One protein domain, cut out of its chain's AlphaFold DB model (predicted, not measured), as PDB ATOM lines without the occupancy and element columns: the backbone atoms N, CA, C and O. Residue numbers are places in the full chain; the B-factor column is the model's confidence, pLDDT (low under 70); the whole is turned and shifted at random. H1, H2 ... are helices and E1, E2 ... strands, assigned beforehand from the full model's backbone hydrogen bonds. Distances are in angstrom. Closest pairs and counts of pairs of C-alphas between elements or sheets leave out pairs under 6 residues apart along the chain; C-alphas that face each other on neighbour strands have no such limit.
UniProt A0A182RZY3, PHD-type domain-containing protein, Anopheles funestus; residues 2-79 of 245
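Overview. This is residues 2 to 79 of the 245 residues of the protein "PHD-type domain-containing protein" of Anopheles funestus (UniProt A0A182RZY3). Little regular structure: a small body mostly of loops holds the hairpin E1 and E2 and short H1, and residues 63 to 79, mostly H2, stick out as an arm that makes the length. The 78 printed residues hold E1, E2, H1, H2 in order; the class is mostly helix, with only 31 residues in named elements. The whole is loose, radius of gyration of the C-alphas 16.4 A, spanning 58 by 29 by 17 A.

Arrangement. Past residues 2 to 25, find E1, residues 26 to 28, and E2, residues 35 to 37, an antiparallel hairpin at 150 degrees; N 27 and O 36, 2.9 A apart, are within hydrogen-bond range. A tight link joins E2 to H1, residues 38 to 41. H2, residues 56 to 76, is apart from E1 and E2, and only just from H1, at 8.4 A between closest C-alphas. Every O i to N i+4 pair is within range in H2; H1 is too short for one.

Along the chain. Find C-alpha 26 at (-1.163, 20.434, -43.273), where E1 begins. H2 runs 30.0 A to C-alpha 76 at (-38.552, 38.701, -52.981).

Size, cuts and confidence. The printed part has no cut; the link H1 to H2 is long. Residues 2 to 3 and 70 to 79 have pLDDT under 70.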
ATOM      1  N   PRO A   2     -11.697  41.193 -37.577       53.56
ATOM      2  CA  PRO A   2     -10.629  40.904 -38.524       53.56
ATOM      3  C   PRO A   2     -10.103  39.498 -38.238       53.56
ATOM      4  O   PRO A   2      -9.731  39.200 -37.109       53.56
ATOM      5  N   TYR A   3     -10.134  38.616 -39.235       63.75
ATOM      6  CA  TYR A   3      -9.525  37.290 -39.155       63.75
ATOM      7  C   TYR A   3      -8.014  37.508 -39.189       63.75
ATOM      8  O   TYR A   3      -7.518  37.879 -40.258       63.75
ATOM      9  N   PRO A   4      -7.282  37.365 -38.070       70.12
ATOM     10  CA  PRO A   4      -5.880  37.737 -38.027       70.12
ATOM     11  C   PRO A   4      -5.080  36.602 -38.660       70.12
ATOM     12  O   PRO A   4      -4.468  35.781 -37.986       70.12
ATOM     13  N   PHE A   5      -5.170  36.503 -39.983       87.19
ATOM     14  CA  PHE A   5      -4.249  35.688 -40.738       87.19
ATOM     15  C   PHE A   5      -2.898  36.375 -40.734       87.19
ATOM     16  O   PHE A   5      -2.801  37.568 -41.024       87.19
ATOM     17  N   VAL A   6      -1.870  35.608 -40.414       87.75
ATOM     18  CA  VAL A   6      -0.500  36.104 -40.367       87.75
ATOM     19  C   VAL A   6       0.206  35.823 -41.687       87.75
ATOM     20  O   VAL A   6      -0.101  34.857 -42.400       87.75
ATOM     21  N   SER A   7       1.152  36.693 -42.035       88.44
ATOM     22  CA  SER A   7       2.130  36.371 -43.065       88.44
ATOM     23  C   SER A   7       3.243  35.565 -42.414       88.44
ATOM     24  O   SER A   7       3.979  36.093 -41.586       88.44
ATOM     25  N   ASN A   8       3.322  34.283 -42.752       89.00
ATOM     26  CA  ASN A   8       4.374  33.411 -42.269       89.00
ATOM     27  C   ASN A   8       5.545  33.473 -43.255       89.00
ATOM     28  O   ASN A   8       5.378  33.164 -44.429       89.00
ATOM     29  N   VAL A   9       6.695  33.961 -42.791       88.19
ATOM     30  CA  VAL A   9       7.930  34.044 -43.590       88.19
ATOM     31  C   VAL A   9       8.702  32.724 -43.595       88.19
ATOM     32  O   VAL A   9       9.516  32.503 -44.482       88.19
ATOM     33  N   ASN A  10       8.405  31.846 -42.634       87.38
ATOM     34  CA  ASN A  10       9.093  30.580 -42.405       87.38
ATOM     35  C   ASN A  10       8.283  29.367 -42.896       87.38
ATOM     36  O   ASN A  10       8.733  28.233 -42.789       87.38
ATOM     37  N   GLY A  11       7.069  29.578 -43.405       88.19
ATOM     38  CA  GLY A  11       6.156  28.505 -43.783       88.19
ATOM     39  C   GLY A  11       4.865  29.029 -44.400       88.19
ATOM     40  O   GLY A  11       4.696  30.223 -44.651       88.19
ATOM     41  N   SER A  12       3.919  28.133 -44.630       91.31
ATOM     42  CA  SER A  12       2.702  28.379 -45.406       91.31
ATOM     43  C   SER A  12       1.477  28.572 -44.517       91.31
ATOM     44  O   SER A  12       0.462  29.113 -44.974       91.31
ATOM     45  N   CYS A  13       1.552  28.165 -43.241       92.31
ATOM     46  CA  CYS A  13       0.443  28.288 -42.297       92.31
ATOM     47  C   CYS A  13       0.012  29.750 -42.102       92.31
ATOM     48  O   CYS A  13       0.799  30.602 -41.703       92.31
ATOM     49  N   ARG A  14      -1.276  30.052 -42.310       92.06
ATOM     50  CA  ARG A  14      -1.817  31.418 -42.150       92.06
ATOM     51  C   ARG A  14      -2.335  31.745 -40.751       92.06
ATOM     52  O   ARG A  14      -2.956  32.787 -40.572       92.06
ATOM     53  N   LEU A  15      -2.096  30.881 -39.766       90.50
ATOM     54  CA  LEU A  15      -2.509  31.082 -38.367       90.50
ATOM     55  C   LEU A  15      -1.331  31.207 -37.387       90.50
ATOM     56  O   LEU A  15      -1.558  31.564 -36.235       90.50
ATOM     57  N   CYS A  16      -0.099  30.926 -37.818       90.81
ATOM     58  CA  CYS A  16       1.119  31.067 -37.013       90.81
ATOM     59  C   CYS A  16       2.328  31.401 -37.905       90.81
ATOM     60  O   CYS A  16       2.197  31.438 -39.123       90.81
ATOM     61  N   THR A  17       3.495  31.644 -37.302       91.44
ATOM     62  CA  THR A  17       4.767  31.937 -37.997       91.44
ATOM     63  C   THR A  17       5.808  30.816 -37.854       91.44
ATOM     64  O   THR A  17       7.005  31.057 -38.002       91.44
ATOM     65  N   ALA A  18       5.363  29.616 -37.472       89.06
ATOM     66  CA  ALA A  18       6.222  28.440 -37.328       89.06
ATOM     67  C   ALA A  18       6.565  27.840 -38.702       89.06
ATOM     68  O   ALA A  18       5.804  28.023 -39.653       89.06
ATOM     69  N   GLU A  19       7.689  27.131 -38.786       89.00
ATOM     70  CA  GLU A  19       8.104  26.417 -39.997       89.00
ATOM     71  C   GLU A  19       7.171  25.249 -40.327       89.00
ATOM     72  O   GLU A  19       6.626  24.600 -39.431       89.00
ATOM     73  N   ASP A  20       7.018  24.964 -41.620       88.31
ATOM     74  CA  ASP A  20       6.269  23.802 -42.093       88.31
ATOM     75  C   ASP A  20       7.170  22.556 -41.971       88.31
ATOM     76  O   ASP A  20       7.965  22.245 -42.860       88.31
ATOM     77  N   THR A  21       7.089  21.848 -40.845       83.94
ATOM     78  CA  THR A  21       7.881  20.623 -40.633       83.94
ATOM     79  C   THR A  21       7.233  19.412 -41.309       83.94
ATOM     80  O   THR A  21       6.010  19.300 -41.368       83.94
ATOM     81  N   ALA A  22       8.041  18.455 -41.783       72.12
ATOM     82  CA  ALA A  22       7.544  17.238 -42.443       72.12
ATOM     83  C   ALA A  22       6.649  16.361 -41.537       72.12
ATOM     84  O   ALA A  22       5.833  15.581 -42.026       72.12
ATOM     85  N   GLU A  23       6.788  16.503 -40.218       71.56
ATOM     86  CA  GLU A  23       5.993  15.801 -39.205       71.56
ATOM     87  C   GLU A  23       4.632  16.476 -38.957       71.56
ATOM     88  O   GLU A  23       3.674  15.830 -38.516       71.56
ATOM     89  N   GLU A  24       4.499  17.771 -39.263       75.31
ATOM     90  CA  GLU A  24       3.255  18.511 -39.084       75.31
ATOM     91  C   GLU A  24       2.371  18.437 -40.327       75.31
ATOM     92  O   GLU A  24       2.532  19.142 -41.319       75.31
ATOM     93  N   SER A  25       1.343  17.593 -40.242       85.62
ATOM     94  CA  SER A  25       0.317  17.502 -41.277       85.62
ATOM     95  C   SER A  25      -0.359  18.859 -41.532       85.62
ATOM     96  O   SER A  25      -0.805  19.542 -40.601       85.62
ATOM     97  N   MET A  26      -0.515  19.201 -42.814       90.81
ATOM     98  CA  MET A  26      -1.163  20.434 -43.273       90.81
ATOM     99  C   MET A  26      -2.461  20.178 -44.052       90.81
ATOM    100  O   MET A  26      -2.657  19.118 -44.656       90.81
ATOM    101  N   VAL A  27      -3.336  21.184 -44.055       91.75
ATOM    102  CA  VAL A  27      -4.605  21.226 -44.794       91.75
ATOM    103  C   VAL A  27      -4.724  22.537 -45.574       91.75
ATOM    104  O   VAL A  27      -4.366  23.603 -45.066       91.75
ATOM    105  N   ALA A  28      -5.252  22.462 -46.794       91.94
ATOM    106  CA  ALA A  28      -5.605  23.623 -47.602       91.94
ATOM    107  C   ALA A  28      -7.107  23.917 -47.492       91.94
ATOM    108  O   ALA A  28      -7.931  23.003 -47.464       91.94
ATOM    109  N   CYS A  29      -7.472  25.195 -47.420       91.94
ATOM    110  CA  CYS A  29      -8.867  25.622 -47.497       91.94
ATOM    111  C   CYS A  29      -9.367  25.535 -48.940       91.94
ATOM    112  O   CYS A  29      -8.814  26.226 -49.789       91.94
ATOM    113  N   THR A  30     -10.472  24.833 -49.190       91.56
ATOM    114  CA  THR A  30     -10.985  24.622 -50.559       91.56
ATOM    115  C   THR A  30     -11.456  25.889 -51.279       91.56
ATOM    116  O   THR A  30     -11.539  25.896 -52.494       91.56
ATOM    117  N   GLU A  31     -11.769  26.964 -50.550       90.06
ATOM    118  CA  GLU A  31     -12.272  28.222 -51.141       90.06
ATOM    119  C   GLU A  31     -11.206  29.296 -51.387       90.06
ATOM    120  O   GLU A  31     -11.452  30.267 -52.092       90.06
ATOM    121  N   CYS A  32     -10.050  29.223 -50.726       91.00
ATOM    122  CA  CYS A  32      -9.039  30.286 -50.843       91.00
ATOM    123  C   CYS A  32      -7.609  29.770 -50.961       91.00
ATOM    124  O   CYS A  32      -6.679  30.573 -50.876       91.00
ATOM    125  N   ASP A  33      -7.445  28.450 -51.053       90.88
ATOM    126  CA  ASP A  33      -6.186  27.723 -51.239       90.88
ATOM    127  C   ASP A  33      -5.094  28.025 -50.204       90.88
ATOM    128  O   ASP A  33      -3.923  27.680 -50.362       90.88
ATOM    129  N   ARG A  34      -5.462  28.668 -49.091       91.62
ATOM    130  CA  ARG A  34      -4.544  28.948 -47.987       91.62
ATOM    131  C   ARG A  34      -4.286  27.682 -47.189       91.62
ATOM    132  O   ARG A  34      -5.213  26.922 -46.909       91.62
ATOM    133  N   TRP A  35      -3.040  27.535 -46.757       93.00
ATOM    134  CA  TRP A  35      -2.564  26.392 -45.996       93.00
ATOM    135  C   TRP A  35      -2.545  26.664 -44.496       93.00
ATOM    136  O   TRP A  35      -2.353  27.795 -44.033       93.00
ATOM    137  N   PHE A  36      -2.771  25.600 -43.732       93.31
ATOM    138  CA  PHE A  36      -2.860  25.627 -42.281       93.31
ATOM    139  C   PHE A  36      -2.314  24.323 -41.704       93.31
ATOM    140  O   PHE A  36      -2.635  23.245 -42.203       93.31
ATOM    141  N   HIS A  37      -1.556  24.400 -40.612       92.88
ATOM    142  CA  HIS A  37      -1.274  23.209 -39.809       92.88
ATOM    143  C   HIS A  37      -2.583  22.639 -39.261       92.88
ATOM    144  O   HIS A  37      -3.438  23.403 -38.797       92.88
ATOM    145  N   LEU A  38      -2.723  21.311 -39.233       91.12
ATOM    146  CA  LEU A  38      -3.889  20.646 -38.638       91.12
ATOM    147  C   LEU A  38      -4.116  21.109 -37.191       91.12
ATOM    148  O   LEU A  38      -5.235  21.471 -36.831       91.12
ATOM    149  N   LYS A  39      -3.042  21.210 -36.392       90.12
ATOM    150  CA  LYS A  39      -3.093  21.717 -35.009       90.12
ATOM    151  C   LYS A  39      -3.640  23.148 -34.943       90.12
ATOM    152  O   LYS A  39      -4.552  23.427 -34.166       90.12
ATOM    153  N   CYS A  40      -3.147  24.051 -35.796       90.81
ATOM    154  CA  CYS A  40      -3.614  25.443 -35.856       90.81
ATOM    155  C   CYS A  40      -5.075  25.549 -36.328       90.81
ATOM    156  O   CYS A  40      -5.847  26.359 -35.809       90.81
ATOM    157  N   ALA A  41      -5.470  24.703 -37.280       89.69
ATOM    158  CA  ALA A  41      -6.841  24.564 -37.761       89.69
ATOM    159  C   ALA A  41      -7.777  23.869 -36.750       89.69
ATOM    160  O   ALA A  41      -8.991  23.886 -36.953       89.69
ATOM    161  N   LYS A  42      -7.237  23.327 -35.645       89.44
ATOM    162  CA  LYS A  42      -7.935  22.504 -34.640       89.44
ATOM    163  C   LYS A  42      -8.561  21.229 -35.224       89.44
ATOM    164  O   LYS A  42      -9.664  20.846 -34.844       89.44
ATOM    165  N   LEU A  43      -7.857  20.586 -36.149       88.38
ATOM    166  CA  LEU A  43      -8.240  19.309 -36.743       88.38
ATOM    167  C   LEU A  43      -7.504  18.151 -36.064       88.38
ATOM    168  O   LEU A  43      -6.298  18.223 -35.836       88.38
ATOM    169  N   THR A  44      -8.234  17.076 -35.774       86.50
ATOM    170  CA  THR A  44      -7.694  15.836 -35.190       86.50
ATOM    171  C   THR A  44      -7.149  14.874 -36.243       86.50
ATOM    172  O   THR A  44      -6.279  14.065 -35.938       86.50
ATOM    173  N   ARG A  45      -7.630  14.974 -37.487       89.69
ATOM    174  CA  ARG A  45      -7.157  14.207 -38.644       89.69
ATOM    175  C   ARG A  45      -7.148  15.064 -39.903       89.69
ATOM    176  O   ARG A  45      -7.844  16.077 -39.976       89.69
ATOM    177  N   LYS A  46      -6.382  14.631 -40.902       87.25
ATOM    178  CA  LYS A  46      -6.404  15.249 -42.229       87.25
ATOM    179  C   LYS A  46      -7.746  14.926 -42.906       87.25
ATOM    180  O   LYS A  46      -8.153  13.759 -42.861       87.25
ATOM    181  N   PRO A  47      -8.436  15.917 -43.493       86.44
ATOM    182  CA  PRO A  47      -9.618  15.656 -44.306       86.44
ATOM    183  C   PRO A  47      -9.280  14.734 -45.487       86.44
ATOM    184  O   PRO A  47      -8.167  14.807 -46.019       86.44
ATOM    185  N   SER A  48     -10.204  13.851 -45.870       83.38
ATOM    186  CA  SER A  48     -10.043  13.010 -47.065       83.38
ATOM    187  C   SER A  48     -10.149  13.842 -48.350       83.38
ATOM    188  O   SER A  48     -10.545  15.005 -48.324       83.38
ATOM    189  N   THR A  49      -9.818  13.251 -49.501       76.31
ATOM    190  CA  THR A  49      -9.961  13.901 -50.818       76.31
ATOM    191  C   THR A  49     -11.407  14.253 -51.173       76.31
ATOM    192  O   THR A  49     -11.628  15.104 -52.027       76.31
ATOM    193  N   GLU A  50     -12.380  13.621 -50.517       81.62
ATOM    194  CA  GLU A  50     -13.814  13.883 -50.695       81.62
ATOM    195  C   GLU A  50     -14.348  14.930 -49.697       81.62
ATOM    196  O   GLU A  50     -15.448  15.452 -49.868       81.62
ATOM    197  N   GLU A  51     -13.581  15.272 -48.656       83.06
ATOM    198  CA  GLU A  51     -13.999  16.202 -47.606       83.06
ATOM    199  C   GLU A  51     -13.519  17.630 -47.903       83.06
ATOM    200  O   GLU A  51     -12.343  17.970 -47.744       83.06
ATOM    201  N   CYS A  52     -14.447  18.520 -48.267       85.44
ATOM    202  CA  CYS A  52     -14.135  19.938 -48.421       85.44
ATOM    203  C   CYS A  52     -13.993  20.624 -47.057       85.44
ATOM    204  O   CYS A  52     -14.977  20.872 -46.355       85.44
ATOM    205  N   TRP A  53     -12.762  20.977 -46.685       91.44
ATOM    206  CA  TRP A  53     -12.500  21.765 -45.486       91.44
ATOM    207  C   TRP A  53     -12.332  23.254 -45.804       91.44
ATOM    208  O   TRP A  53     -11.559  23.661 -46.672       91.44
ATOM    209  N   LEU A  54     -13.025  24.087 -45.029       91.44
ATOM    210  CA  LEU A  54     -12.977  25.541 -45.125       91.44
ATOM    211  C   LEU A  54     -12.255  26.142 -43.923       91.44
ATOM    212  O   LEU A  54     -12.542  25.798 -42.776       91.44
ATOM    213  N   CYS A  55     -11.389  27.127 -44.163       91.00
ATOM    214  CA  CYS A  55     -10.844  27.937 -43.079       91.00
ATOM    215  C   CYS A  55     -11.950  28.770 -42.411       91.00
ATOM    216  O   CYS A  55     -12.967  29.088 -43.030       91.00
ATOM    217  N   ARG A  56     -11.726  29.216 -41.168       87.38
ATOM    218  CA  ARG A  56     -12.727  29.982 -40.396       87.38
ATOM    219  C   ARG A  56     -13.274  31.210 -41.131       87.38
ATOM    220  O   ARG A  56     -14.453  31.517 -41.008       87.38
ATOM    221  N   LYS A  57     -12.429  31.895 -41.913       89.81
ATOM    222  CA  LYS A  57     -12.857  33.037 -42.733       89.81
ATOM    223  C   LYS A  57     -13.862  32.600 -43.799       89.81
ATOM    224  O   LYS A  57     -14.929  33.196 -43.897       89.81
ATOM    225  N   CYS A  58     -13.537  31.568 -44.575       89.69
ATOM    226  CA  CYS A  58     -14.412  31.081 -45.639       89.69
ATOM    227  C   CYS A  58     -15.686  30.432 -45.082       89.69
ATOM    228  O   CYS A  58     -16.752  30.670 -45.635       89.69
ATOM    229  N   GLN A  59     -15.621  29.721 -43.950       89.50
ATOM    230  CA  GLN A  59     -16.815  29.208 -43.258       89.50
ATOM    231  C   GLN A  59     -17.794  30.329 -42.902       89.50
ATOM    232  O   GLN A  59     -18.987  30.231 -43.179       89.50
ATOM    233  N   GLN A  60     -17.288  31.417 -42.320       86.69
ATOM    234  CA  GLN A  60     -18.127  32.529 -41.889       86.69
ATOM    235  C   GLN A  60     -18.655  33.355 -43.070       86.69
ATOM    236  O   GLN A  60     -19.805  33.789 -43.038       86.69
ATOM    237  N   ILE A  61     -17.857  33.545 -44.128       87.69
ATOM    238  CA  ILE A  61     -18.323  34.181 -45.373       87.69
ATOM    239  C   ILE A  61     -19.436  33.346 -46.008       87.69
ATOM    240  O   ILE A  61     -20.473  33.908 -46.351       87.69
ATOM    241  N   ASN A  62     -19.258  32.027 -46.101       85.50
ATOM    242  CA  ASN A  62     -20.251  31.126 -46.679       85.50
ATOM    243  C   ASN A  62     -21.550  31.132 -45.849       85.50
ATOM    244  O   ASN A  62     -22.622  31.376 -46.395       85.50
ATOM    245  N   GLN A  63     -21.471  31.034 -44.515       81.81
ATOM    246  CA  GLN A  63     -22.649  31.185 -43.641       81.81
ATOM    247  C   GLN A  63     -23.353  32.537 -43.816       81.81
ATOM    248  O   GLN A  63     -24.581  32.592 -43.868       81.81
ATOM    249  N   GLN A  64     -22.606  33.639 -43.929       84.38
ATOM    250  CA  GLN A  64     -23.193  34.964 -44.148       84.38
ATOM    251  C   GLN A  64     -23.845  35.093 -45.524       84.38
ATOM    252  O   GLN A  64     -24.900  35.714 -45.626       84.38
ATOM    253  N   GLN A  65     -23.245  34.528 -46.572       83.06
ATOM    254  CA  GLN A  65     -23.812  34.520 -47.921       83.06
ATOM    255  C   GLN A  65     -25.080  33.670 -47.975       83.06
ATOM    256  O   GLN A  65     -26.105  34.165 -48.429       83.06
ATOM    257  N   GLN A  66     -25.056  32.460 -47.412       77.25
ATOM    258  CA  GLN A  66     -26.236  31.600 -47.304       77.25
ATOM    259  C   GLN A  66     -27.362  32.276 -46.515       77.25
ATOM    260  O   GLN A  66     -28.506  32.279 -46.957       77.25
ATOM    261  N   THR A  67     -27.043  32.929 -45.391       73.75
ATOM    262  CA  THR A  67     -28.039  33.664 -44.591       73.75
ATOM    263  C   THR A  67     -28.610  34.854 -45.366       73.75
ATOM    264  O   THR A  67     -29.815  35.086 -45.338       73.75
ATOM    265  N   LYS A  68     -27.768  35.609 -46.083       74.56
ATOM    266  CA  LYS A  68     -28.203  36.756 -46.897       74.56
ATOM    267  C   LYS A  68     -29.075  36.329 -48.072       74.56
ATOM    268  O   LYS A  68     -30.102  36.958 -48.295       74.56
ATOM    269  N   GLU A  69     -28.700  35.276 -48.790       73.19
ATOM    270  CA  GLU A  69     -29.499  34.733 -49.894       73.19
ATOM    271  C   GLU A  69     -30.815  34.134 -49.384       73.19
ATOM    272  O   GLU A  69     -31.859  34.381 -49.976       73.19
ATOM    273  N   PHE A  70     -30.813  33.462 -48.228       66.25
ATOM    274  CA  PHE A  70     -32.037  32.989 -47.577       66.25
ATOM    275  C   PHE A  70     -32.972  34.150 -47.203       66.25
ATOM    276  O   PHE A  70     -34.149  34.133 -47.549       66.25
ATOM    277  N   VAL A  71     -32.450  35.212 -46.581       67.19
ATOM    278  CA  VAL A  71     -33.226  36.426 -46.258       67.19
ATOM    279  C   VAL A  71     -33.725  37.136 -47.522       67.19
ATOM    280  O   VAL A  71     -34.845  37.643 -47.545       67.19
ATOM    281  N   LYS A  72     -32.929  37.157 -48.593       66.31
ATOM    282  CA  LYS A  72     -33.300  37.768 -49.874       66.31
ATOM    283  C   LYS A  72     -34.409  36.984 -50.576       66.31
ATOM    284  O   LYS A  72     -35.379  37.601 -50.999       66.31
ATOM    285  N   LEU A  73     -34.317  35.653 -50.616       60.03
ATOM    286  CA  LEU A  73     -35.375  34.766 -51.118       60.03
ATOM    287  C   LEU A  73     -36.684  34.936 -50.329       60.03
ATOM    288  O   LEU A  73     -37.763  34.928 -50.920       60.03
ATOM    289  N   LEU A  74     -36.596  35.153 -49.012       54.41
ATOM    290  CA  LEU A  74     -37.753  35.465 -48.164       54.41
ATOM    291  C   LEU A  74     -38.366  36.844 -48.463       54.41
ATOM    292  O   LEU A  74     -39.573  37.014 -48.309       54.41
ATOM    293  N   ALA A  75     -37.564  37.822 -48.885       57.56
ATOM    294  CA  ALA A  75     -38.025  39.180 -49.173       57.56
ATOM    295  C   ALA A  75     -38.600  39.348 -50.592       57.56
ATOM    296  O   ALA A  75     -39.475  40.186 -50.798       57.56
ATOM    297  N   THR A  76     -38.121  38.579 -51.576       55.69
ATOM    298  CA  THR A  76     -38.552  38.701 -52.981       55.69
ATOM    299  C   THR A  76     -39.787  37.870 -53.316       55.69
ATOM    300  O   THR A  76     -40.508  38.209 -54.252       55.69
ATOM    301  N   ASN A  77     -40.081  36.824 -52.541       52.41
ATOM    302  CA  ASN A  77     -41.270  35.993 -52.734       52.41
ATOM    303  C   ASN A  77     -42.473  36.585 -51.987       52.41
ATOM    304  O   ASN A  77     -42.994  36.019 -51.029       52.41
ATOM    305  N   GLY A  78     -42.914  37.759 -52.443       50.72
ATOM    306  CA  GLY A  78     -44.165  38.410 -52.044       50.72
ATOM    307  C   GLY A  78     -45.412  37.702 -52.587       50.72
ATOM    308  O   GLY A  78     -46.252  38.344 -53.210       50.72
ATOM    309  N   GLY A  79     -45.533  36.394 -52.357       46.72
ATOM    310  CA  GLY A  79     -46.676  35.580 -52.759       46.72
ATOM    311  C   GLY A  79     -46.897  34.441 -51.768       46.72
ATOM    312  O   GLY A  79     -46.137  33.485 -51.759       46.72
TER     313      GLY A  79